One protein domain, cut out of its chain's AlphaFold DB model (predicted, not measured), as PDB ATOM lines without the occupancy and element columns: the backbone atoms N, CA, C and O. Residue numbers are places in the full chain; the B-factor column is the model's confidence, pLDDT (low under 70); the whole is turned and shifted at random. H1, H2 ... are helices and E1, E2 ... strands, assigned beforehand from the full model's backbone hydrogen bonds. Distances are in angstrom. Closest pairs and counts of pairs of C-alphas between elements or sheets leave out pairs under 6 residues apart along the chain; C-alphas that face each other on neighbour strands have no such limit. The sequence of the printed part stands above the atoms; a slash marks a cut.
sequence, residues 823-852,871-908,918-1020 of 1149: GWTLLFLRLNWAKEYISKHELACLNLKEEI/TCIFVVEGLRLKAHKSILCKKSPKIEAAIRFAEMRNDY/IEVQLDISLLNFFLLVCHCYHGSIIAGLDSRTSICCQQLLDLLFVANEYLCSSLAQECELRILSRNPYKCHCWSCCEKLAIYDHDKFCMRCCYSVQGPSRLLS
ATOM      1  N   GLY A 823       1.524  41.825 -46.809       61.56
ATOM      2  CA  GLY A 823       2.826  41.525 -47.415       61.56
ATOM      3  C   GLY A 823       3.045  40.033 -47.696       61.56
ATOM      4  O   GLY A 823       3.395  39.671 -48.816       61.56
ATOM      5  N   TRP A 824       2.775  39.148 -46.730       71.94
ATOM      6  CA  TRP A 824       2.881  37.697 -46.943       71.94
ATOM      7  C   TRP A 824       1.836  37.183 -47.938       71.94
ATOM      8  O   TRP A 824       2.184  36.421 -48.836       71.94
ATOM      9  N   THR A 825       0.588  37.653 -47.872       72.94
ATOM     10  CA  THR A 825      -0.441  37.283 -48.863       72.94
ATOM     11  C   THR A 825      -0.022  37.674 -50.292       72.94
ATOM     12  O   THR A 825      -0.184  36.887 -51.223       72.94
ATOM     13  N   LEU A 826       0.597  38.845 -50.468       70.31
ATOM     14  CA  LEU A 826       1.135  39.296 -51.755       70.31
ATOM     15  C   LEU A 826       2.359  38.478 -52.206       70.31
ATOM     16  O   LEU A 826       2.486  38.200 -53.397       70.31
ATOM     17  N   LEU A 827       3.228  38.037 -51.287       73.00
ATOM     18  CA  LEU A 827       4.319  37.101 -51.606       73.00
ATOM     19  C   LEU A 827       3.790  35.735 -52.071       73.00
ATOM     20  O   LEU A 827       4.374  35.149 -52.979       73.00
ATOM     21  N   PHE A 828       2.669  35.246 -51.525       79.69
ATOM     22  CA  PHE A 828       2.033  34.010 -52.004       79.69
ATOM     23  C   PHE A 828       1.565  34.143 -53.459       79.69
ATOM     24  O   PHE A 828       1.871  33.288 -54.288       79.69
ATOM     25  N   LEU A 829       0.903  35.256 -53.802       76.12
ATOM     26  CA  LEU A 829       0.433  35.533 -55.167       76.12
ATOM     27  C   LEU A 829       1.563  35.736 -56.198       76.12
ATOM     28  O   LEU A 829       1.304  35.650 -57.400       76.12
ATOM     29  N   ARG A 830       2.804  35.983 -55.754       75.12
ATOM     30  CA  ARG A 830       3.999  36.033 -56.619       75.12
ATOM     31  C   ARG A 830       4.551  34.646 -56.978       75.12
ATOM     32  O   ARG A 830       5.355  34.552 -57.901       75.12
ATOM     33  N   LEU A 831       4.137  33.571 -56.302       80.06
ATOM     34  CA  LEU A 831       4.558  32.212 -56.648       80.06
ATOM     35  C   LEU A 831       3.757  31.709 -57.859       80.06
ATOM     36  O   LEU A 831       2.538  31.549 -57.782       80.06
ATOM     37  N   ASN A 832       4.443  31.415 -58.970       78.12
ATOM     38  CA  ASN A 832       3.815  31.004 -60.237       78.12
ATOM     39  C   ASN A 832       2.804  29.854 -60.066       78.12
ATOM     40  O   ASN A 832       1.675  29.946 -60.547       78.12
ATOM     41  N   TRP A 833       3.183  28.809 -59.322       83.38
ATOM     42  CA  TRP A 833       2.322  27.654 -59.054       83.38
ATOM     43  C   TRP A 833       1.103  28.008 -58.188       83.38
ATOM     44  O   TRP A 833       0.027  27.455 -58.397       83.38
ATOM     45  N   ALA A 834       1.229  28.954 -57.251       81.12
ATOM     46  CA  ALA A 834       0.123  29.377 -56.394       81.12
ATOM     47  C   ALA A 834      -0.891  30.210 -57.187       81.12
ATOM     48  O   ALA A 834      -2.097  30.008 -57.054       81.12
ATOM     49  N   LYS A 835      -0.409  31.085 -58.078       78.25
ATOM     50  CA  LYS A 835      -1.250  31.852 -59.007       78.25
ATOM     51  C   LYS A 835      -2.031  30.936 -59.959       78.25
ATOM     52  O   LYS A 835      -3.218  31.167 -60.181       78.25
ATOM     53  N   GLU A 836      -1.396  29.881 -60.475       79.44
ATOM     54  CA  GLU A 836      -2.051  28.871 -61.321       79.44
ATOM     55  C   GLU A 836      -3.016  27.962 -60.537       79.44
ATOM     56  O   GLU A 836      -4.047  27.543 -61.059       79.44
ATOM     57  N   TYR A 837      -2.715  27.657 -59.271       81.06
ATOM     58  CA  TYR A 837      -3.620  26.892 -58.415       81.06
ATOM     59  C   TYR A 837      -4.871  27.705 -58.049       81.06
ATOM     60  O   TYR A 837      -5.989  27.203 -58.173       81.06
ATOM     61  N   ILE A 838      -4.704  28.975 -57.666       81.06
ATOM     62  CA  ILE A 838      -5.809  29.882 -57.330       81.06
ATOM     63  C   ILE A 838      -6.710  30.137 -58.544       81.06
ATOM     64  O   ILE A 838      -7.926  30.142 -58.386       81.06
ATOM     65  N   SER A 839      -6.169  30.293 -59.758       78.62
ATOM     66  CA  SER A 839      -7.000  30.545 -60.950       78.62
ATOM     67  C   SER A 839      -7.931  29.384 -61.334       78.62
ATOM     68  O   SER A 839      -8.856  29.584 -62.120       78.62
ATOM     69  N   LYS A 840      -7.719  28.188 -60.765       79.56
ATOM     70  CA  LYS A 840      -8.532  26.979 -60.984       79.56
ATOM     71  C   LYS A 840      -9.583  26.720 -59.892       79.56
ATOM     72  O   LYS A 840     -10.363  25.783 -60.038       79.56
ATOM     73  N   HIS A 841      -9.618  27.510 -58.815       81.06
ATOM     74  CA  HIS A 841     -10.471  27.270 -57.640       81.06
ATOM     75  C   HIS A 841     -11.187  28.550 -57.184       81.06
ATOM     76  O   HIS A 841     -10.695  29.657 -57.387       81.06
ATOM     77  N   GLU A 842     -12.345  28.428 -56.527       78.44
ATOM     78  CA  GLU A 842     -13.030  29.617 -56.010       78.44
ATOM     79  C   GLU A 842     -12.372  30.153 -54.725       78.44
ATOM     80  O   GLU A 842     -12.054  29.399 -53.804       78.44
ATOM     81  N   LEU A 843     -12.197  31.477 -54.652       80.44
ATOM     82  CA  LEU A 843     -11.622  32.165 -53.494       80.44
ATOM     83  C   LEU A 843     -12.658  32.419 -52.385       80.44
ATOM     84  O   LEU A 843     -13.612  33.178 -52.563       80.44
ATOM     85  N   ALA A 844     -12.398  31.882 -51.197       76.44
ATOM     86  CA  ALA A 844     -13.152  32.118 -49.964       76.44
ATOM     87  C   ALA A 844     -12.974  33.535 -49.379       76.44
ATOM     88  O   ALA A 844     -13.810  34.009 -48.607       76.44
ATOM     89  N   CYS A 845     -11.860  34.206 -49.688       77.38
ATOM     90  CA  CYS A 845     -11.498  35.486 -49.083       77.38
ATOM     91  C   CYS A 845     -12.030  36.675 -49.898       77.38
ATOM     92  O   CYS A 845     -11.546  36.953 -50.994       77.38
ATOM     93  N   LEU A 846     -12.998  37.409 -49.334       72.00
ATOM     94  CA  LEU A 846     -13.588  38.598 -49.967       72.00
ATOM     95  C   LEU A 846     -12.557  39.718 -50.175       72.00
ATOM     96  O   LEU A 846     -12.483  40.274 -51.263       72.00
ATOM     97  N   ASN A 847     -11.705  39.984 -49.178       70.12
ATOM     98  CA  ASN A 847     -10.653  41.002 -49.296       70.12
ATOM     99  C   ASN A 847      -9.654  40.669 -50.413       70.12
ATOM    100  O   ASN A 847      -9.235  41.556 -51.145       70.12
ATOM    101  N   LEU A 848      -9.309  39.389 -50.584       75.62
ATOM    102  CA  LEU A 848      -8.385  38.966 -51.635       75.62
ATOM    103  C   LEU A 848      -9.040  38.997 -53.026       75.62
ATOM    104  O   LEU A 848      -8.379  39.335 -54.002       75.62
ATOM    105  N   LYS A 849     -10.350  38.713 -53.114       75.12
ATOM    106  CA  LYS A 849     -11.153  38.972 -54.321       75.12
ATOM    107  C   LYS A 849     -11.120  40.469 -54.685       75.12
ATOM    108  O   LYS A 849     -10.810  40.777 -55.829       75.12
ATOM    109  N   GLU A 850     -11.354  41.373 -53.727       70.12
ATOM    110  CA  GLU A 850     -11.271  42.839 -53.913       70.12
ATOM    111  C   GLU A 850      -9.860  43.314 -54.347       70.12
ATOM    112  O   GLU A 850      -9.715  44.105 -55.284       70.12
ATOM    113  N   GLU A 851      -8.797  42.826 -53.699       69.44
ATOM    114  CA  GLU A 851      -7.408  43.186 -54.037       69.44
ATOM    115  C   GLU A 851      -7.010  42.702 -55.444       69.44
ATOM    116  O   GLU A 851      -6.427  43.462 -56.217       69.44
ATOM    117  N   ILE A 852      -7.375  41.474 -55.831       70.38
ATOM    118  CA  ILE A 852      -7.076  40.943 -57.171       70.38
ATOM    119  C   ILE A 852      -7.867  41.690 -58.260       70.38
ATOM    120  O   ILE A 852      -7.304  42.000 -59.313       70.38
ATOM    121  N   THR A 871      14.645  31.710 -50.040       73.25
ATOM    122  CA  THR A 871      13.722  30.750 -50.675       73.25
ATOM    123  C   THR A 871      14.251  29.309 -50.708       73.25
ATOM    124  O   THR A 871      15.449  29.062 -50.636       73.25
ATOM    125  N   CYS A 872      13.335  28.340 -50.771       82.50
ATOM    126  CA  CYS A 872      13.596  26.898 -50.699       82.50
ATOM    127  C   CYS A 872      12.712  26.155 -51.712       82.50
ATOM    128  O   CYS A 872      11.598  26.605 -52.007       82.50
ATOM    129  N   ILE A 873      13.177  25.016 -52.228       84.06
ATOM    130  CA  ILE A 873      12.370  24.103 -53.046       84.06
ATOM    131  C   ILE A 873      11.811  23.001 -52.146       84.06
ATOM    132  O   ILE A 873      12.539  22.369 -51.386       84.06
ATOM    133  N   PHE A 874      10.511  22.753 -52.255       84.25
ATOM    134  CA  PHE A 874       9.848  21.600 -51.664       84.25
ATOM    135  C   PHE A 874       9.570  20.562 -52.745       84.25
ATOM    136  O   PHE A 874       9.042  20.903 -53.805       84.25
ATOM    137  N   VAL A 875       9.923  19.306 -52.480       84.94
ATOM    138  CA  VAL A 875       9.657  18.180 -53.382       84.94
ATOM    139  C   VAL A 875       8.442  17.424 -52.854       84.94
ATOM    140  O   VAL A 875       8.504  16.816 -51.785       84.94
ATOM    141  N   VAL A 876       7.332  17.505 -53.592       84.50
ATOM    142  CA  VAL A 876       6.004  17.007 -53.193       84.50
ATOM    143  C   VAL A 876       5.417  16.213 -54.357       84.50
ATOM    144  O   VAL A 876       5.239  16.763 -55.442       84.50
ATOM    145  N   GLU A 877       5.172  14.913 -54.169       83.94
ATOM    146  CA  GLU A 877       4.680  13.989 -55.217       83.94
ATOM    147  C   GLU A 877       5.487  14.053 -56.544       83.94
ATOM    148  O   GLU A 877       4.965  13.823 -57.632       83.94
ATOM    149  N   GLY A 878       6.786  14.371 -56.456       77.25
ATOM    150  CA  GLY A 878       7.702  14.530 -57.597       77.25
ATOM    151  C   GLY A 878       7.729  15.928 -58.236       77.25
ATOM    152  O   GLY A 878       8.570  16.187 -59.096       77.25
ATOM    153  N   LEU A 879       6.864  16.852 -57.807       83.12
ATOM    154  CA  LEU A 879       6.872  18.251 -58.239       83.12
ATOM    155  C   LEU A 879       7.811  19.093 -57.363       83.12
ATOM    156  O   LEU A 879       7.825  18.953 -56.141       83.12
ATOM    157  N   ARG A 880       8.573  19.997 -57.992       84.25
ATOM    158  CA  ARG A 880       9.511  20.924 -57.335       84.25
ATOM    159  C   ARG A 880       8.846  22.296 -57.172       84.25
ATOM    160  O   ARG A 880       8.682  23.027 -58.148       84.25
ATOM    161  N   LEU A 881       8.434  22.640 -55.952       85.62
ATOM    162  CA  LEU A 881       7.640  23.834 -55.633       85.62
ATOM    163  C   LEU A 881       8.452  24.836 -54.801       85.62
ATOM    164  O   LEU A 881       8.843  24.548 -53.673       85.62
ATOM    165  N   LYS A 882       8.692  26.039 -55.335       83.50
ATOM    166  CA  LYS A 882       9.451  27.098 -54.643       83.50
ATOM    167  C   LYS A 882       8.581  27.836 -53.616       83.50
ATOM    168  O   LYS A 882       7.486  28.276 -53.967       83.50
ATOM    169  N   ALA A 883       9.063  28.001 -52.382       83.56
ATOM    170  CA  ALA A 883       8.403  28.754 -51.304       83.56
ATOM    171  C   ALA A 883       9.426  29.451 -50.372       83.56
ATOM    172  O   ALA A 883      10.629  29.210 -50.462       83.56
ATOM    173  N   HIS A 884       8.966  30.328 -49.474       81.75
ATOM    174  CA  HIS A 884       9.823  31.046 -48.518       81.75
ATOM    175  C   HIS A 884      10.067  30.229 -47.249       81.75
ATOM    176  O   HIS A 884       9.121  29.917 -46.516       81.75
ATOM    177  N   LYS A 885      11.341  29.950 -46.941       76.06
ATOM    178  CA  LYS A 885      11.711  29.186 -45.740       76.06
ATOM    179  C   LYS A 885      11.310  29.912 -44.453       76.06
ATOM    180  O   LYS A 885      10.636  29.327 -43.609       76.06
ATOM    181  N   SER A 886      11.586  31.211 -44.341       75.00
ATOM    182  CA  SER A 886      11.286  32.002 -43.137       75.00
ATOM    183  C   SER A 886       9.799  32.177 -42.797       75.00
ATOM    184  O   SER A 886       9.495  32.497 -41.645       75.00
ATOM    185  N   ILE A 887       8.867  31.953 -43.734       75.06
ATOM    186  CA  ILE A 887       7.418  31.949 -43.448       75.06
ATOM    187  C   ILE A 887       6.989  30.579 -42.904       75.06
ATOM    188  O   ILE A 887       6.292  30.510 -41.890       75.06
ATOM    189  N   LEU A 888       7.442  29.487 -43.529       78.38
ATOM    190  CA  LEU A 888       7.061  28.127 -43.136       78.38
ATOM    191  C   LEU A 888       7.722  27.689 -41.820       78.38
ATOM    192  O   LEU A 888       7.031  27.135 -40.965       78.38
ATOM    193  N   CYS A 889       8.999  28.025 -41.587       76.56
ATOM    194  CA  CYS A 889       9.680  27.765 -40.310       76.56
ATOM    195  C   CYS A 889       8.912  28.357 -39.117       76.56
ATOM    196  O   CYS A 889       8.666  27.675 -38.127       76.56
ATOM    197  N   LYS A 890       8.439  29.608 -39.238       70.12
ATOM    198  CA  LYS A 890       7.674  30.312 -38.187       70.12
ATOM    199  C   LYS A 890       6.297  29.699 -37.897       70.12
ATOM    200  O   LYS A 890       5.637  30.127 -36.952       70.12
ATOM    201  N   LYS A 891       5.836  28.742 -38.709       71.25
ATOM    202  CA  LYS A 891       4.521  28.092 -38.587       71.25
ATOM    203  C   LYS A 891       4.573  26.581 -38.380       71.25
ATOM    204  O   LYS A 891       3.578  26.016 -37.937       71.25
ATOM    205  N   SER A 892       5.707  25.941 -38.648       81.75
ATOM    206  CA  SER A 892       5.927  24.524 -38.378       81.75
ATOM    207  C   SER A 892       7.369  24.289 -37.914       81.75
ATOM    208  O   SER A 892       8.285  24.346 -38.740       81.75
ATOM    209  N   PRO A 893       7.595  23.926 -36.635       77.94
ATOM    210  CA  PRO A 893       8.927  23.547 -36.165       77.94
ATOM    211  C   PRO A 893       9.413  22.226 -36.792       77.94
ATOM    212  O   PRO A 893      10.612  21.964 -36.817       77.94
ATOM    213  N   LYS A 894       8.510  21.398 -37.351       81.62
ATOM    214  CA  LYS A 894       8.893  20.212 -38.137       81.62
ATOM    215  C   LYS A 894       9.448  20.602 -39.512       81.62
ATOM    216  O   LYS A 894      10.449  20.026 -39.926       81.62
ATOM    217  N   ILE A 895       8.858  21.591 -40.191       83.12
ATOM    218  CA  ILE A 895       9.411  22.131 -41.447       83.12
ATOM    219  C   ILE A 895      10.714  22.897 -41.173       83.12
ATOM    220  O   ILE A 895      11.674  22.721 -41.913       83.12
ATOM    221  N   GLU A 896      10.800  23.658 -40.077       81.81
ATOM    222  CA  GLU A 896      12.051  24.297 -39.631       81.81
ATOM    223  C   GLU A 896      13.177  23.270 -39.416       81.81
ATOM    224  O   GLU A 896      14.295  23.460 -39.895       81.81
ATOM    225  N   ALA A 897      12.882  22.149 -38.748       82.19
ATOM    226  CA  ALA A 897      13.832  21.054 -38.588       82.19
ATOM    227  C   ALA A 897      14.199  20.396 -39.931       82.19
ATOM    228  O   ALA A 897      15.372  20.122 -40.168       82.19
ATOM    229  N   ALA A 898      13.229  20.168 -40.824       82.00
ATOM    230  CA  ALA A 898      13.470  19.574 -42.141       82.00
ATOM    231  C   ALA A 898      14.366  20.458 -43.030       82.00
ATOM    232  O   ALA A 898      15.285  19.941 -43.662       82.00
ATOM    233  N   ILE A 899      14.157  21.780 -43.015       82.12
ATOM    234  CA  ILE A 899      15.013  22.756 -43.703       82.12
ATOM    235  C   ILE A 899      16.428  22.721 -43.121       82.12
ATOM    236  O   ILE A 899      17.374  22.538 -43.881       82.12
ATOM    237  N   ARG A 900      16.586  22.761 -41.788       80.00
ATOM    238  CA  ARG A 900      17.906  22.628 -41.142       80.00
ATOM    239  C   ARG A 900      18.616  21.320 -41.497       80.00
ATOM    240  O   ARG A 900      19.829  21.318 -41.670       80.00
ATOM    241  N   PHE A 901      17.894  20.203 -41.613       79.69
ATOM    242  CA  PHE A 901      18.474  18.924 -42.040       79.69
ATOM    243  C   PHE A 901      18.845  18.881 -43.530       79.69
ATOM    244  O   PHE A 901      19.716  18.094 -43.892       79.69
ATOM    245  N   ALA A 902      18.215  19.692 -44.383       77.50
ATOM    246  CA  ALA A 902      18.617  19.855 -45.778       77.50
ATOM    247  C   ALA A 902      19.831  20.794 -45.905       77.50
ATOM    248  O   ALA A 902      20.798  20.444 -46.574       77.50
ATOM    249  N   GLU A 903      19.838  21.917 -45.180       78.50
ATOM    250  CA  GLU A 903      20.984  22.832 -45.062       78.50
ATOM    251  C   GLU A 903      22.238  22.072 -44.577       78.50
ATOM    252  O   GLU A 903      23.220  21.984 -45.311       78.50
ATOM    253  N   MET A 904      22.150  21.355 -43.446       72.81
ATOM    254  CA  MET A 904      23.246  20.526 -42.910       72.81
ATOM    255  C   MET A 904      23.677  19.344 -43.802       72.81
ATOM    256  O   MET A 904      24.672  18.694 -43.491       72.81
ATOM    257  N   ARG A 905      22.938  18.997 -44.867       68.94
ATOM    258  CA  ARG A 905      23.383  17.998 -45.859       68.94
ATOM    259  C   ARG A 905      24.197  18.634 -46.978       68.94
ATOM    260  O   ARG A 905      25.140  18.006 -47.450       68.94
ATOM    261  N   ASN A 906      23.851  19.856 -47.374       64.88
ATOM    262  CA  ASN A 906      24.548  20.575 -48.436       64.88
ATOM    263  C   ASN A 906      25.955  21.015 -47.992       64.88
ATOM    264  O   ASN A 906      26.875  20.953 -48.800       64.88
ATOM    265  N   ASP A 907      26.152  21.332 -46.706       58.22
ATOM    266  CA  ASP A 907      27.456  21.715 -46.126       58.22
ATOM    267  C   ASP A 907      28.575  20.655 -46.281       58.22
ATOM    268  O   ASP A 907      29.750  20.963 -46.088       58.22
ATOM    269  N   TYR A 908      28.240  19.404 -46.635       55.66
ATOM    270  CA  TYR A 908      29.201  18.313 -46.869       55.66
ATOM    271  C   TYR A 908      29.416  17.979 -48.362       55.66
ATOM    272  O   TYR A 908      30.078  16.985 -48.669       55.66
ATOM    273  N   ILE A 918      18.120  24.856 -51.824       74.19
ATOM    274  CA  ILE A 918      17.895  23.802 -50.821       74.19
ATOM    275  C   ILE A 918      16.617  23.021 -51.170       74.19
ATOM    276  O   ILE A 918      15.572  23.633 -51.412       74.19
ATOM    277  N   GLU A 919      16.690  21.686 -51.164       80.81
ATOM    278  CA  GLU A 919      15.545  20.807 -51.426       80.81
ATOM    279  C   GLU A 919      15.059  20.102 -50.158       80.81
ATOM    280  O   GLU A 919      15.808  19.389 -49.489       80.81
ATOM    281  N   VAL A 920      13.771  20.260 -49.853       82.00
ATOM    282  CA  VAL A 920      13.095  19.593 -48.736       82.00
ATOM    283  C   VAL A 920      12.006  18.679 -49.286       82.00
ATOM    284  O   VAL A 920      10.966  19.139 -49.761       82.00
ATOM    285  N   GLN A 921      12.234  17.370 -49.218       82.81
ATOM    286  CA  GLN A 921      11.205  16.375 -49.517       82.81
ATOM    287  C   GLN A 921      10.151  16.360 -48.401       82.81
ATOM    288  O   GLN A 921      10.499  16.329 -47.220       82.81
ATOM    289  N   LEU A 922       8.871  16.368 -48.780       83.69
ATOM    290  CA  LEU A 922       7.742  16.241 -47.858       83.69
ATOM    291  C   LEU A 922       6.806  15.125 -48.322       83.69
ATOM    292  O   LEU A 922       6.251  15.188 -49.418       83.69
ATOM    293  N   ASP A 923       6.573  14.149 -47.448       81.50
ATOM    294  CA  ASP A 923       5.662  13.031 -47.698       81.50
ATOM    295  C   ASP A 923       4.206  13.461 -47.401       81.50
ATOM    296  O   ASP A 923       3.562  13.001 -46.460       81.50
ATOM    297  N   ILE A 924       3.710  14.428 -48.183       84.50
ATOM    298  CA  ILE A 924       2.365  15.023 -48.106       84.50
ATOM    299  C   ILE A 924       1.758  15.002 -49.516       84.50
ATOM    300  O   ILE A 924       2.480  15.178 -50.495       84.50
ATOM    301  N   SER A 925       0.435  14.846 -49.644       86.00
ATOM    302  CA  SER A 925      -0.234  15.031 -50.939       86.00
ATOM    303  C   SER A 925      -0.171  16.489 -51.412       86.00
ATOM    304  O   SER A 925      -0.226  17.424 -50.607       86.00
ATOM    305  N   LEU A 926      -0.121  16.703 -52.729       85.38
ATOM    306  CA  LEU A 926      -0.028  18.030 -53.341       85.38
ATOM    307  C   LEU A 926      -1.146  18.978 -52.870       85.38
ATOM    308  O   LEU A 926      -0.895  20.148 -52.581       85.38
ATOM    309  N   LEU A 927      -2.371  18.458 -52.721       85.31
ATOM    310  CA  LEU A 927      -3.514  19.206 -52.191       85.31
ATOM    311  C   LEU A 927      -3.275  19.671 -50.747       85.31
ATOM    312  O   LEU A 927      -3.455  20.850 -50.446       85.31
ATOM    313  N   ASN A 928      -2.852  18.773 -49.853       87.31
ATOM    314  CA  ASN A 928      -2.663  19.121 -48.446       87.31
ATOM    315  C   ASN A 928      -1.462  20.057 -48.251       87.31
ATOM    316  O   ASN A 928      -1.519  20.938 -47.393       87.31
ATOM    317  N   PHE A 929      -0.424  19.947 -49.089       88.38
ATOM    318  CA  PHE A 929       0.652  20.938 -49.151       88.38
ATOM    319  C   PHE A 929       0.124  22.319 -49.573       88.38
ATOM    320  O   PHE A 929       0.390  23.305 -48.888       88.38
ATOM    321  N   PHE A 930      -0.685  22.414 -50.637       87.81
ATOM    322  CA  PHE A 930      -1.282  23.690 -51.046       87.81
ATOM    323  C   PHE A 930      -2.163  24.312 -49.952       87.81
ATOM    324  O   PHE A 930      -2.048  25.513 -49.698       87.81
ATOM    325  N   LEU A 931      -2.995  23.519 -49.268       87.62
ATOM    326  CA  LEU A 931      -3.857  23.998 -48.178       87.62
ATOM    327  C   LEU A 931      -3.037  24.478 -46.961       87.62
ATOM    328  O   LEU A 931      -3.325  25.544 -46.410       87.62
ATOM    329  N   LEU A 932      -1.972  23.754 -46.597       86.56
ATOM    330  CA  LEU A 932      -1.015  24.149 -45.556       86.56
ATOM    331  C   LEU A 932      -0.307  25.470 -45.901       86.56
ATOM    332  O   LEU A 932      -0.266  26.375 -45.067       86.56
ATOM    333  N   VAL A 933       0.208  25.622 -47.126       86.19
ATOM    334  CA  VAL A 933       0.906  26.852 -47.537       86.19
ATOM    335  C   VAL A 933      -0.059  28.042 -47.638       86.19
ATOM    336  O   VAL A 933       0.296  29.130 -47.180       86.19
ATOM    337  N   CYS A 934      -1.296  27.843 -48.124       84.75
ATOM    338  CA  CYS A 934      -2.350  28.869 -48.086       84.75
ATOM    339  C   CYS A 934      -2.535  29.425 -46.665       84.75
ATOM    340  O   CYS A 934      -2.503  30.641 -46.462       84.75
ATOM    341  N   HIS A 935      -2.674  28.537 -45.674       83.12
ATOM    342  CA  HIS A 935      -2.815  28.933 -44.275       83.12
ATOM    343  C   HIS A 935      -1.567  29.638 -43.733       83.12
ATOM    344  O   HIS A 935      -1.683  30.692 -43.111       83.12
ATOM    345  N   CYS A 936      -0.364  29.119 -43.992       80.62
ATOM    346  CA  CYS A 936       0.870  29.724 -43.484       80.62
ATOM    347  C   CYS A 936       1.096  31.160 -43.987       80.62
ATOM    348  O   CYS A 936       1.579  31.992 -43.219       80.62
ATOM    349  N   TYR A 937       0.732  31.459 -45.239       79.88
ATOM    350  CA  TYR A 937       0.911  32.784 -45.840       79.88
ATOM    351  C   TYR A 937      -0.253  33.756 -45.564       79.88
ATOM    352  O   TYR A 937      -0.001  34.941 -45.348       79.88
ATOM    353  N   HIS A 938      -1.512  33.291 -45.563       76.56
ATOM    354  CA  HIS A 938      -2.697  34.158 -45.408       76.56
ATOM    355  C   HIS A 938      -3.309  34.160 -43.992       76.56
ATOM    356  O   HIS A 938      -4.115  35.031 -43.659       76.56
ATOM    357  N   GLY A 939      -2.964  33.182 -43.150       71.75
ATOM    358  CA  GLY A 939      -3.607  32.945 -41.852       71.75
ATOM    359  C   GLY A 939      -5.013  32.337 -41.946       71.75
ATOM    360  O   GLY A 939      -5.787  32.480 -41.005       71.75
ATOM    361  N   SER A 940      -5.370  31.746 -43.094       78.38
ATOM    362  CA  SER A 940      -6.609  30.985 -43.323       78.38
ATOM    363  C   SER A 940      -6.546  30.259 -44.673       78.38
ATOM    364  O   SER A 940      -6.003  30.795 -45.640       78.38
ATOM    365  N   ILE A 941      -7.196  29.101 -44.799       84.00
ATOM    366  CA  ILE A 941      -7.424  28.401 -46.078       84.00
ATOM    367  C   ILE A 941      -8.299  29.270 -47.006       84.00
ATOM    368  O   ILE A 941      -9.446  29.586 -46.676       84.00
ATOM    369  N   ILE A 942      -7.778  29.667 -48.173       79.62
ATOM    370  CA  ILE A 942      -8.469  30.583 -49.108       79.62
ATOM    371  C   ILE A 942      -9.108  29.918 -50.329       79.62
ATOM    372  O   ILE A 942      -9.957  30.543 -50.956       79.62
ATOM    373  N   ALA A 943      -8.708  28.699 -50.684       79.50
ATOM    374  CA  ALA A 943      -9.168  27.962 -51.862       79.50
ATOM    375  C   ALA A 943      -8.879  26.457 -51.680       79.50
ATOM    376  O   ALA A 943      -8.184  26.084 -50.738       79.50
ATOM    377  N   GLY A 944      -9.385  25.607 -52.580       78.88
ATOM    378  CA  GLY A 944      -9.009  24.184 -52.667       78.88
ATOM    379  C   GLY A 944      -9.919  23.176 -51.949       78.88
ATOM    380  O   GLY A 944      -9.731  21.975 -52.117       78.88
ATOM    381  N   LEU A 945     -10.922  23.633 -51.191       82.38
ATOM    382  CA  LEU A 945     -11.950  22.761 -50.604       82.38
ATOM    383  C   LEU A 945     -13.028  22.409 -51.647       82.38
ATOM    384  O   LEU A 945     -13.492  23.282 -52.381       82.38
ATOM    385  N   ASP A 946     -13.446  21.142 -51.695       79.44
ATOM    386  CA  ASP A 946     -14.517  20.654 -52.574       79.44
ATOM    387  C   ASP A 946     -15.886  21.196 -52.131       79.44
ATOM    388  O   ASP A 946     -16.171  21.262 -50.939       79.44
ATOM    389  N   SER A 947     -16.772  21.551 -53.065       71.25
ATOM    390  CA  SER A 947     -18.098  22.099 -52.729       71.25
ATOM    391  C   SER A 947     -19.050  21.079 -52.080       71.25
ATOM    392  O   SER A 947     -20.036  21.467 -51.440       71.25
ATOM    393  N   ARG A 948     -18.763  19.776 -52.196       64.69
ATOM    394  CA  ARG A 948     -19.538  18.682 -51.595       64.69
ATOM    395  C   ARG A 948     -19.120  18.485 -50.142       64.69
ATOM    396  O   ARG A 948     -17.995  18.085 -49.849       64.69
ATOM    397  N   THR A 949     -20.058  18.692 -49.220       60.12
ATOM    398  CA  THR A 949     -19.795  18.717 -47.771       60.12
ATOM    399  C   THR A 949     -19.123  17.459 -47.222       60.12
ATOM    400  O   THR A 949     -18.294  17.588 -46.330       60.12
ATOM    401  N   SER A 950     -19.417  16.263 -47.743       57.09
ATOM    402  CA  SER A 950     -18.760  15.017 -47.315       57.09
ATOM    403  C   SER A 950     -17.266  14.985 -47.653       57.09
ATOM    404  O   SER A 950     -16.456  14.618 -46.806       57.09
ATOM    405  N   ILE A 951     -16.898  15.420 -48.862       67.56
ATOM    406  CA  ILE A 951     -15.508  15.453 -49.336       67.56
ATOM    407  C   ILE A 951     -14.763  16.634 -48.709       67.56
ATOM    408  O   ILE A 951     -13.628  16.460 -48.287       67.56
ATOM    409  N   CYS A 952     -15.417  17.784 -48.523       70.19
ATOM    410  CA  CYS A 952     -14.887  18.885 -47.714       70.19
ATOM    411  C   CYS A 952     -14.579  18.443 -46.271       70.19
ATOM    412  O   CYS A 952     -13.502  18.732 -45.756       70.19
ATOM    413  N   CYS A 953     -15.476  17.683 -45.627       65.06
ATOM    414  CA  CYS A 953     -15.206  17.119 -44.301       65.06
ATOM    415  C   CYS A 953     -14.007  16.165 -44.334       65.06
ATOM    416  O   CYS A 953     -13.145  16.275 -43.471       65.06
ATOM    417  N   GLN A 954     -13.919  15.276 -45.330       67.62
ATOM    418  CA  GLN A 954     -12.768  14.384 -45.481       67.62
ATOM    419  C   GLN A 954     -11.459  15.172 -45.670       67.62
ATOM    420  O   GLN A 954     -10.518  14.944 -44.924       67.62
ATOM    421  N   GLN A 955     -11.424  16.167 -46.562       78.25
ATOM    422  CA  GLN A 955     -10.261  17.036 -46.788       78.25
ATOM    423  C   GLN A 955      -9.835  17.798 -45.522       78.25
ATOM    424  O   GLN A 955      -8.649  17.855 -45.213       78.25
ATOM    425  N   LEU A 956     -10.781  18.369 -44.768       75.81
ATOM    426  CA  LEU A 956     -10.487  19.075 -43.512       75.81
ATOM    427  C   LEU A 956      -9.969  18.126 -42.420       75.81
ATOM    428  O   LEU A 956      -9.120  18.520 -41.621       75.81
ATOM    429  N   LEU A 957     -10.453  16.882 -42.400       72.44
ATOM    430  CA  LEU A 957      -9.962  15.827 -41.518       72.44
ATOM    431  C   LEU A 957      -8.547  15.378 -41.936       72.44
ATOM    432  O   LEU A 957      -7.651  15.369 -41.095       72.44
ATOM    433  N   ASP A 958      -8.311  15.058 -43.211       77.19
ATOM    434  CA  ASP A 958      -6.987  14.671 -43.733       77.19
ATOM    435  C   ASP A 958      -5.948  15.785 -43.465       77.19
ATOM    436  O   ASP A 958      -4.814  15.532 -43.049       77.19
ATOM    437  N   LEU A 959      -6.354  17.049 -43.626       83.00
ATOM    438  CA  LEU A 959      -5.531  18.222 -43.335       83.00
ATOM    439  C   LEU A 959      -5.289  18.431 -41.829       83.00
ATOM    440  O   LEU A 959      -4.228  18.926 -41.455       83.00
ATOM    441  N   LEU A 960      -6.210  18.013 -40.951       74.69
ATOM    442  CA  LEU A 960      -6.006  18.005 -39.495       74.69
ATOM    443  C   LEU A 960      -4.905  17.008 -39.085       74.69
ATOM    444  O   LEU A 960      -4.183  17.255 -38.115       74.69
ATOM    445  N   PHE A 961      -4.719  15.918 -39.835       73.38
ATOM    446  CA  PHE A 961      -3.591  15.004 -39.627       73.38
ATOM    447  C   PHE A 961      -2.268  15.654 -40.015       73.38
ATOM    448  O   PHE A 961      -1.354  15.683 -39.193       73.38
ATOM    449  N   VAL A 962      -2.195  16.279 -41.192       81.38
ATOM    450  CA  VAL A 962      -1.013  17.047 -41.621       81.38
ATOM    451  C   VAL A 962      -0.714  18.194 -40.642       81.38
ATOM    452  O   VAL A 962       0.440  18.414 -40.279       81.38
ATOM    453  N   ALA A 963      -1.736  18.886 -40.132       78.38
ATOM    454  CA  ALA A 963      -1.573  19.946 -39.141       78.38
ATOM    455  C   ALA A 963      -0.954  19.446 -37.824       78.38
ATOM    456  O   ALA A 963      -0.034  20.080 -37.306       78.38
ATOM    457  N   ASN A 964      -1.421  18.309 -37.295       73.94
ATOM    458  CA  ASN A 964      -0.852  17.702 -36.089       73.94
ATOM    459  C   ASN A 964       0.554  17.130 -36.346       73.94
ATOM    460  O   ASN A 964       1.461  17.368 -35.550       73.94
ATOM    461  N   GLU A 965       0.765  16.427 -37.462       80.31
ATOM    462  CA  GLU A 965       2.051  15.813 -37.812       80.31
ATOM    463  C   GLU A 965       3.161  16.859 -37.996       80.31
ATOM    464  O   GLU A 965       4.281  16.676 -37.519       80.31
ATOM    465  N   TYR A 966       2.843  17.979 -38.650       79.50
ATOM    466  CA  TYR A 966       3.761  19.097 -38.866       79.50
ATOM    467  C   TYR A 966       3.677  20.165 -37.763       79.50
ATOM    468  O   TYR A 966       4.258  21.241 -37.906       79.50
ATOM    469  N   LEU A 967       3.025  19.863 -36.632       73.38
ATOM    470  CA  LEU A 967       2.969  20.700 -35.425       73.38
ATOM    471  C   LEU A 967       2.432  22.131 -35.666       73.38
ATOM    472  O   LEU A 967       2.754  23.063 -34.929       73.38
ATOM    473  N   CYS A 968       1.587  22.312 -36.684       74.06
ATOM    474  CA  CYS A 968       0.944  23.578 -37.024       74.06
ATOM    475  C   CYS A 968      -0.410  23.696 -36.299       74.06
ATOM    476  O   CYS A 968      -1.480  23.559 -36.899       74.06
ATOM    477  N   SER A 969      -0.376  23.963 -34.990       66.94
ATOM    478  CA  SER A 969      -1.580  24.048 -34.139       66.94
ATOM    479  C   SER A 969      -2.632  25.038 -34.660       66.94
ATOM    480  O   SER A 969      -3.828  24.767 -34.577       66.94
ATOM    481  N   SER A 970      -2.206  26.150 -35.273       69.56
ATOM    482  CA  SER A 970      -3.123  27.127 -35.886       69.56
ATOM    483  C   SER A 970      -3.913  26.585 -37.088       69.56
ATOM    484  O   SER A 970      -5.032  27.034 -37.316       69.56
ATOM    485  N   LEU A 971      -3.377  25.607 -37.833       76.94
ATOM    486  CA  LEU A 971      -4.113  24.942 -38.915       76.94
ATOM    487  C   LEU A 971      -5.091  23.903 -38.357       76.94
ATOM    488  O   LEU A 971      -6.224  23.815 -38.824       76.94
ATOM    489  N   ALA A 972      -4.689  23.166 -37.315       70.00
ATOM    490  CA  ALA A 972      -5.562  22.211 -36.633       70.00
ATOM    491  C   ALA A 972      -6.819  22.906 -36.074       70.00
ATOM    492  O   ALA A 972      -7.939  22.460 -36.319       70.00
ATOM    493  N   GLN A 973      -6.627  24.061 -35.424       66.31
ATOM    494  CA  GLN A 973      -7.705  24.945 -34.970       66.31
ATOM    495  C   GLN A 973      -8.640  25.362 -36.113       66.31
ATOM    496  O   GLN A 973      -9.858  25.338 -35.941       66.31
ATOM    497  N   GLU A 974      -8.104  25.746 -37.279       71.88
ATOM    498  CA  GLU A 974      -8.947  26.132 -38.413       71.88
ATOM    499  C   GLU A 974      -9.768  24.954 -38.958       71.88
ATOM    500  O   GLU A 974     -10.968  25.119 -39.192       71.88
ATOM    501  N   CYS A 975      -9.166  23.772 -39.125       72.88
ATOM    502  CA  CYS A 975      -9.890  22.577 -39.560       72.88
ATOM    503  C   CYS A 975     -11.071  22.266 -38.632       72.88
ATOM    504  O   CYS A 975     -12.191  22.075 -39.103       72.88
ATOM    505  N   GLU A 976     -10.850  22.271 -37.317       63.50
ATOM    506  CA  GLU A 976     -11.892  21.961 -36.331       63.50
ATOM    507  C   GLU A 976     -13.003  23.024 -36.300       63.50
ATOM    508  O   GLU A 976     -14.186  22.677 -36.284       63.50
ATOM    509  N   LEU A 977     -12.658  24.314 -36.394       62.38
ATOM    510  CA  LEU A 977     -13.644  25.397 -36.509       62.38
ATOM    511  C   LEU A 977     -14.469  25.295 -37.802       62.38
ATOM    512  O   LEU A 977     -15.683  25.504 -37.768       62.38
ATOM    513  N   ARG A 978     -13.855  24.921 -38.935       70.31
ATOM    514  CA  ARG A 978     -14.565  24.701 -40.208       70.31
ATOM    515  C   ARG A 978     -15.484  23.483 -40.155       70.31
ATOM    516  O   ARG A 978     -16.616  23.583 -40.622       70.31
ATOM    517  N   ILE A 979     -15.050  22.384 -39.537       61.56
ATOM    518  CA  ILE A 979     -15.863  21.173 -39.323       61.56
ATOM    519  C   ILE A 979     -17.102  21.467 -38.451       61.56
ATOM    520  O   ILE A 979     -18.175  20.913 -38.693       61.56
ATOM    521  N   LEU A 980     -16.984  22.369 -37.468       52.41
ATOM    522  CA  LEU A 980     -18.085  22.790 -36.587       52.41
ATOM    523  C   LEU A 980     -18.940  23.950 -37.152       52.41
ATOM    524  O   LEU A 980     -19.967  24.305 -36.568       52.41
ATOM    525  N   SER A 981     -18.541  24.550 -38.278       52.50
ATOM    526  CA  SER A 981     -19.197  25.718 -38.879       52.50
ATOM    527  C   SER A 981     -20.483  25.365 -39.642       52.50
ATOM    528  O   SER A 981     -20.649  24.267 -40.173       52.50
ATOM    529  N   ARG A 982     -21.388  26.345 -39.783       48.44
ATOM    530  CA  ARG A 982     -22.504  26.282 -40.751       48.44
ATOM    531  C   ARG A 982     -22.030  26.407 -42.202       48.44
ATOM    532  O   ARG A 982     -22.725  25.961 -43.109       48.44
ATOM    533  N   ASN A 983     -20.864  27.013 -42.422       57.25
ATOM    534  CA  ASN A 983     -20.246  27.165 -43.734       57.25
ATOM    535  C   ASN A 983     -18.721  26.933 -43.612       57.25
ATOM    536  O   ASN A 983     -18.008  27.849 -43.184       57.25
ATOM    537  N   PRO A 984     -18.209  25.738 -43.973       63.53
ATOM    538  CA  PRO A 984     -16.782  25.409 -43.885       63.53
ATOM    539  C   PRO A 984     -15.921  26.171 -44.907       63.53
ATOM    540  O   PRO A 984     -14.696  26.182 -44.791       63.53
ATOM    541  N   TYR A 985     -16.541  26.826 -45.893       73.00
ATOM    542  CA  TYR A 985     -15.872  27.559 -46.969       73.00
ATOM    543  C   TYR A 985     -15.599  29.032 -46.626       73.00
ATOM    544  O   TYR A 985     -14.987  29.731 -47.425       73.00
ATOM    545  N   LYS A 986     -16.021  29.530 -45.453       70.25
ATOM    546  CA  LYS A 986     -15.695  30.897 -45.002       70.25
ATOM    547  C   LYS A 986     -14.191  31.059 -44.756       70.25
ATOM    548  O   LYS A 986     -13.561  30.174 -44.190       70.25
ATOM    549  N   CYS A 987     -13.634  32.208 -45.139       73.25
ATOM    550  CA  CYS A 987     -12.278  32.616 -44.765       73.25
ATOM    551  C   CYS A 987     -12.252  33.162 -43.326       73.25
ATOM    552  O   CYS A 987     -13.076  34.013 -42.983       73.25
ATOM    553  N   HIS A 988     -11.285  32.716 -42.519       67.38
ATOM    554  CA  HIS A 988     -11.089  33.112 -41.117       67.38
ATOM    555  C   HIS A 988      -9.857  34.017 -40.919       67.38
ATOM    556  O   HIS A 988      -9.370  34.181 -39.801       67.38
ATOM    557  N   CYS A 989      -9.336  34.627 -41.993       68.00
ATOM    558  CA  CYS A 989      -8.222  35.568 -41.882       68.00
ATOM    559  C   CYS A 989      -8.644  36.853 -41.149       68.00
ATOM    560  O   CYS A 989      -9.814  37.254 -41.191       68.00
ATOM    561  N   TRP A 990      -7.668  37.543 -40.542       61.53
ATOM    562  CA  TRP A 990      -7.894  38.754 -39.741       61.53
ATOM    563  C   TRP A 990      -8.862  39.742 -40.403       61.53
ATOM    564  O   TRP A 990      -9.855  40.129 -39.794       61.53
ATOM    565  N   SER A 991      -8.613  40.121 -41.658       62.75
ATOM    566  CA  SER A 991      -9.376  41.170 -42.343       62.75
ATOM    567  C   SER A 991     -10.799  40.743 -42.730       62.75
ATOM    568  O   SER A 991     -11.675  41.594 -42.888       62.75
ATOM    569  N   CYS A 992     -11.067  39.441 -42.902       64.50
ATOM    570  CA  CYS A 992     -12.432  38.935 -43.099       64.50
ATOM    571  C   CYS A 992     -13.191  38.923 -41.766       64.50
ATOM    572  O   CYS A 992     -14.311  39.425 -41.681       64.50
ATOM    573  N   CYS A 993     -12.537  38.435 -40.716       58.28
ATOM    574  CA  CYS A 993     -13.024  38.456 -39.343       58.28
ATOM    575  C   CYS A 993     -13.299  39.872 -38.804       58.28
ATOM    576  O   CYS A 993     -14.263  40.074 -38.070       58.28
ATOM    577  N   GLU A 994     -12.479  40.855 -39.177       54.53
ATOM    578  CA  GLU A 994     -12.611  42.252 -38.758       54.53
ATOM    579  C   GLU A 994     -13.776  42.958 -39.466       54.53
ATOM    580  O   GLU A 994     -14.605  43.562 -38.786       54.53
ATOM    581  N   LYS A 995     -13.933  42.805 -40.795       52.97
ATOM    582  CA  LYS A 995     -15.123  43.309 -41.516       52.97
ATOM    583  C   LYS A 995     -16.425  42.756 -40.909       52.97
ATOM    584  O   LYS A 995     -17.360  43.523 -40.682       52.97
ATOM    585  N   LEU A 996     -16.470  41.460 -40.577       50.19
ATOM    586  CA  LEU A 996     -17.638  40.821 -39.945       50.19
ATOM    587  C   LEU A 996     -18.004  41.406 -38.569       50.19
ATOM    588  O   LEU A 996     -19.167  41.338 -38.185       50.19
ATOM    589  N   ALA A 997     -17.049  41.986 -37.836       45.09
ATOM    590  CA  ALA A 997     -17.293  42.609 -36.532       45.09
ATOM    591  C   ALA A 997     -17.726  44.088 -36.613       45.09
ATOM    592  O   ALA A 997     -18.121  44.654 -35.594       45.09
ATOM    593  N   ILE A 998     -17.629  44.716 -37.792       38.00
ATOM    594  CA  ILE A 998     -17.912  46.146 -38.011       38.00
ATOM    595  C   ILE A 998     -19.286  46.355 -38.659       38.00
ATOM    596  O   ILE A 998     -20.018  47.250 -38.254       38.00
ATOM    597  N   TYR A 999     -19.658  45.530 -39.641       37.53
ATOM    598  CA  TYR A 999     -20.863  45.745 -40.459       37.53
ATOM    599  C   TYR A 999     -22.205  45.501 -39.752       37.53
ATOM    600  O   TYR A 999     -23.249  45.763 -40.346       37.53
ATOM    601  N   ASP A1000     -22.203  44.987 -38.521       35.97
ATOM    602  CA  ASP A1000     -23.414  44.519 -37.847       35.97
ATOM    603  C   ASP A1000     -23.557  45.118 -36.436       35.97
ATOM    604  O   ASP A1000     -23.537  44.416 -35.426       35.97
ATOM    605  N   HIS A1001     -23.663  46.453 -36.375       37.19
ATOM    606  CA  HIS A1001     -23.716  47.240 -35.132       37.19
ATOM    607  C   HIS A1001     -24.788  46.767 -34.127       37.19
ATOM    608  O   HIS A1001     -24.557  46.848 -32.919       37.19
ATOM    609  N   ASP A1002     -25.907  46.215 -34.609       34.34
ATOM    610  CA  ASP A1002     -27.011  45.700 -33.785       34.34
ATOM    611  C   ASP A1002     -26.857  44.222 -33.364       34.34
ATOM    612  O   ASP A1002     -27.735  43.679 -32.686       34.34
ATOM    613  N   LYS A1003     -25.772  43.527 -33.749       36.75
ATOM    614  CA  LYS A1003     -25.582  42.094 -33.449       36.75
ATOM    615  C   LYS A1003     -24.330  41.802 -32.612       36.75
ATOM    616  O   LYS A1003     -23.298  42.472 -32.650       36.75
ATOM    617  N   PHE A1004     -24.435  40.760 -31.785       39.53
ATOM    618  CA  PHE A1004     -23.464  40.421 -30.739       39.53
ATOM    619  C   PHE A1004     -22.222  39.673 -31.264       39.53
ATOM    620  O   PHE A1004     -21.920  38.569 -30.813       39.53
ATOM    621  N   CYS A1005     -21.454  40.278 -32.175       37.44
ATOM    622  CA  CYS A1005     -20.148  39.739 -32.572       37.44
ATOM    623  C   CYS A1005     -19.220  39.616 -31.348       37.44
ATOM    624  O   CYS A1005     -19.063  40.579 -30.585       37.44
ATOM    625  N   MET A1006     -18.615  38.442 -31.157       38.53
ATOM    626  CA  MET A1006     -17.659  38.150 -30.081       38.53
ATOM    627  C   MET A1006     -16.212  38.134 -30.585       38.53
ATOM    628  O   MET A1006     -15.958  38.023 -31.781       38.53
ATOM    629  N   ARG A1007     -15.254  38.205 -29.651       41.25
ATOM    630  CA  ARG A1007     -13.833  37.925 -29.894       41.25
ATOM    631  C   ARG A1007     -13.337  37.003 -28.781       41.25
ATOM    632  O   ARG A1007     -13.484  37.356 -27.616       41.25
ATOM    633  N   CYS A1008     -12.848  35.810 -29.121       40.25
ATOM    634  CA  CYS A1008     -12.540  34.761 -28.146       40.25
ATOM    635  C   CYS A1008     -11.341  33.937 -28.621       40.25
ATOM    636  O   CYS A1008     -11.465  33.110 -29.525       40.25
ATOM    637  N   CYS A1009     -10.186  34.157 -28.000       42.22
ATOM    638  CA  CYS A1009      -8.911  33.602 -28.437       42.22
ATOM    639  C   CYS A1009      -8.809  32.123 -28.034       42.22
ATOM    640  O   CYS A1009      -8.400  31.796 -26.918       42.22
ATOM    641  N   TYR A1010      -9.233  31.215 -28.914       46.06
ATOM    642  CA  TYR A1010      -9.080  29.778 -28.689       46.06
ATOM    643  C   TYR A1010      -7.596  29.390 -28.772       46.06
ATOM    644  O   TYR A1010      -6.960  29.589 -29.804       46.06
ATOM    645  N   SER A1011      -7.036  28.882 -27.669       43.59
ATOM    646  CA  SER A1011      -5.597  28.644 -27.513       43.59
ATOM    647  C   SER A1011      -5.322  27.165 -27.240       43.59
ATOM    648  O   SER A1011      -5.280  26.721 -26.090       43.59
ATOM    649  N   VAL A1012      -5.130  26.389 -28.311       44.53
ATOM    650  CA  VAL A1012      -4.726  24.976 -28.204       44.53
ATOM    651  C   VAL A1012      -3.230  24.905 -27.893       44.53
ATOM    652  O   VAL A1012      -2.386  25.088 -28.773       44.53
ATOM    653  N   GLN A1013      -2.898  24.632 -26.631       42.22
ATOM    654  CA  GLN A1013      -1.527  24.380 -26.179       42.22
ATOM    655  C   GLN A1013      -1.187  22.885 -26.289       42.22
ATOM    656  O   GLN A1013      -1.168  22.163 -25.293       42.22
ATOM    657  N   GLY A1014      -0.924  22.422 -27.515       46.56
ATOM    658  CA  GLY A1014      -0.547  21.035 -27.810       46.56
ATOM    659  C   GLY A1014      -1.170  20.504 -29.109       46.56
ATOM    660  O   GLY A1014      -1.640  21.300 -29.924       46.56
ATOM    661  N   PRO A1015      -1.180  19.173 -29.318       45.06
ATOM    662  CA  PRO A1015      -2.075  18.542 -30.289       45.06
ATOM    663  C   PRO A1015      -3.531  18.685 -29.818       45.06
ATOM    664  O   PRO A1015      -3.788  18.662 -28.610       45.06
ATOM    665  N   SER A1016      -4.483  18.824 -30.746       48.16
ATOM    666  CA  SER A1016      -5.884  19.052 -30.360       48.16
ATOM    667  C   SER A1016      -6.514  17.841 -29.669       48.16
ATOM    668  O   SER A1016      -6.234  16.685 -29.997       48.16
ATOM    669  N   ARG A1017      -7.402  18.122 -28.711       49.28
ATOM    670  CA  ARG A1017      -8.182  17.127 -27.962       49.28
ATOM    671  C   ARG A1017      -9.609  16.936 -28.482       49.28
ATOM    672  O   ARG A1017     -10.296  16.036 -28.001       49.28
ATOM    673  N   LEU A1018     -10.079  17.771 -29.415       49.81
ATOM    674  CA  LEU A1018     -11.461  17.711 -29.916       49.81
ATOM    675  C   LEU A1018     -11.691  16.489 -30.819       49.81
ATOM    676  O   LEU A1018     -12.708  15.806 -30.678       49.81
ATOM    677  N   LEU A1019     -10.734  16.174 -31.697       52.06
ATOM    678  CA  LEU A1019     -10.751  14.987 -32.553       52.06
ATOM    679  C   LEU A1019      -9.495  14.132 -32.328       52.06
ATOM    680  O   LEU A1019      -8.432  14.397 -32.883       52.06
ATOM    681  N   SER A1020      -9.624  13.070 -31.526       51.94
ATOM    682  CA  SER A1020      -8.557  12.074 -31.374       51.94
ATOM    683  C   SER A1020      -8.338  11.269 -32.662       51.94
ATOM    684  O   SER A1020      -9.266  11.058 -33.447       51.94
TER     685      SER A1020
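What this domain is: This is residues 823 to 852, 871 to 908 and 918 to 1020 of the 1149 residues of the protein "Hypothetical protein" of Chaetoceros debilis (UniProt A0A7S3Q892). A helix in the middle, H6, has a small three-stranded sheet on one side and a helical hairpin, H7 and H8, crossing it on another; H5 covers part of the same sheet face as H6, and H1 packs on one end of H6. At the far end of the long axis from H5, H3 meets H9, where residues 998 to 1004 stick out before the last stretch folds back past H8. The 171 printed residues, mostly helix by class, run H1 H2 H3 E1 E2 H4 H5 E3 H6 H7 H8 H9; the mixed sheet has the order E2, E1, E3. The whole is compact, with a radius of gyration of the C-alphas of 16.6 A, yet elongated, spanning 64 by 38 by 29 A.

How they stand to each other: Start at H1, residues 823 to 829, which touches residues 934 to 938 of the hub H6, residues 926 to 938, at a shallow tilt of 28 degrees, opposite ways; the closest C-alphas, of Thr 825 and His 938, are 5.2 A apart. H2, residues 832 to 838, only grazes the sheet with residues 832 to 834. H3, residues 846 to 852, only just touches H9, residues 990 to 998, with 3 pairs of C-alphas within 8 A, the closest Asn 847 and Cys 992 at 6.8 A. E1, residues 872 to 876, and E2, residues 879 to 883, form an antiparallel hairpin; look for N 874 and O 881, 2.8 A apart. E1 is parallel to E3, residues 919 to 921, with N 875 and O 920 at 2.9 A. H4, residues 885 to 889, touches H6, closest at C-alphas 888 and 936, 6.4 A apart. H5, residues 893 to 906, and H6 lie on the same face of the sheet, making two layers, helices on one face: H5 stands up over E3, and H6 runs along E2 at 6 degrees on the local plane. H7, residues 949 to 965, touches H6 about perpendicular at 74 degrees, closest at C-alphas 928 and 959, 5.9 A apart. H7 and H8, residues 969 to 980, form a helical hairpin at a shallow tilt of 20 degrees, with C-alphas 960 and 972 closest at 5.1 A. In the nine helices every O i to N i+4 pair is within hydrogen-bond range.

Where its parts are: Find C-alpha 823 at (2.826, 41.525, -47.415), where H1 begins. H5 is 20.1 A long, H6 18.2 A, H7 24.2 A and H8 16.7 A. H9 ends at C-alpha 998, (-17.912, 46.146, -38.011).

The domain as a whole: The C-alphas of Tyr 908 and Asp 1002, the two farthest apart, are 63.9 A apart. Residues 853 to 870 and 909 to 917 are not printed, leaving gaps of 24.1 A and 13.2 A between C-alphas. Of the links printed whole, none is long. Mean pLDDT of the printed part is 70.4; 56 residues are under 70, among them 988 to 1020.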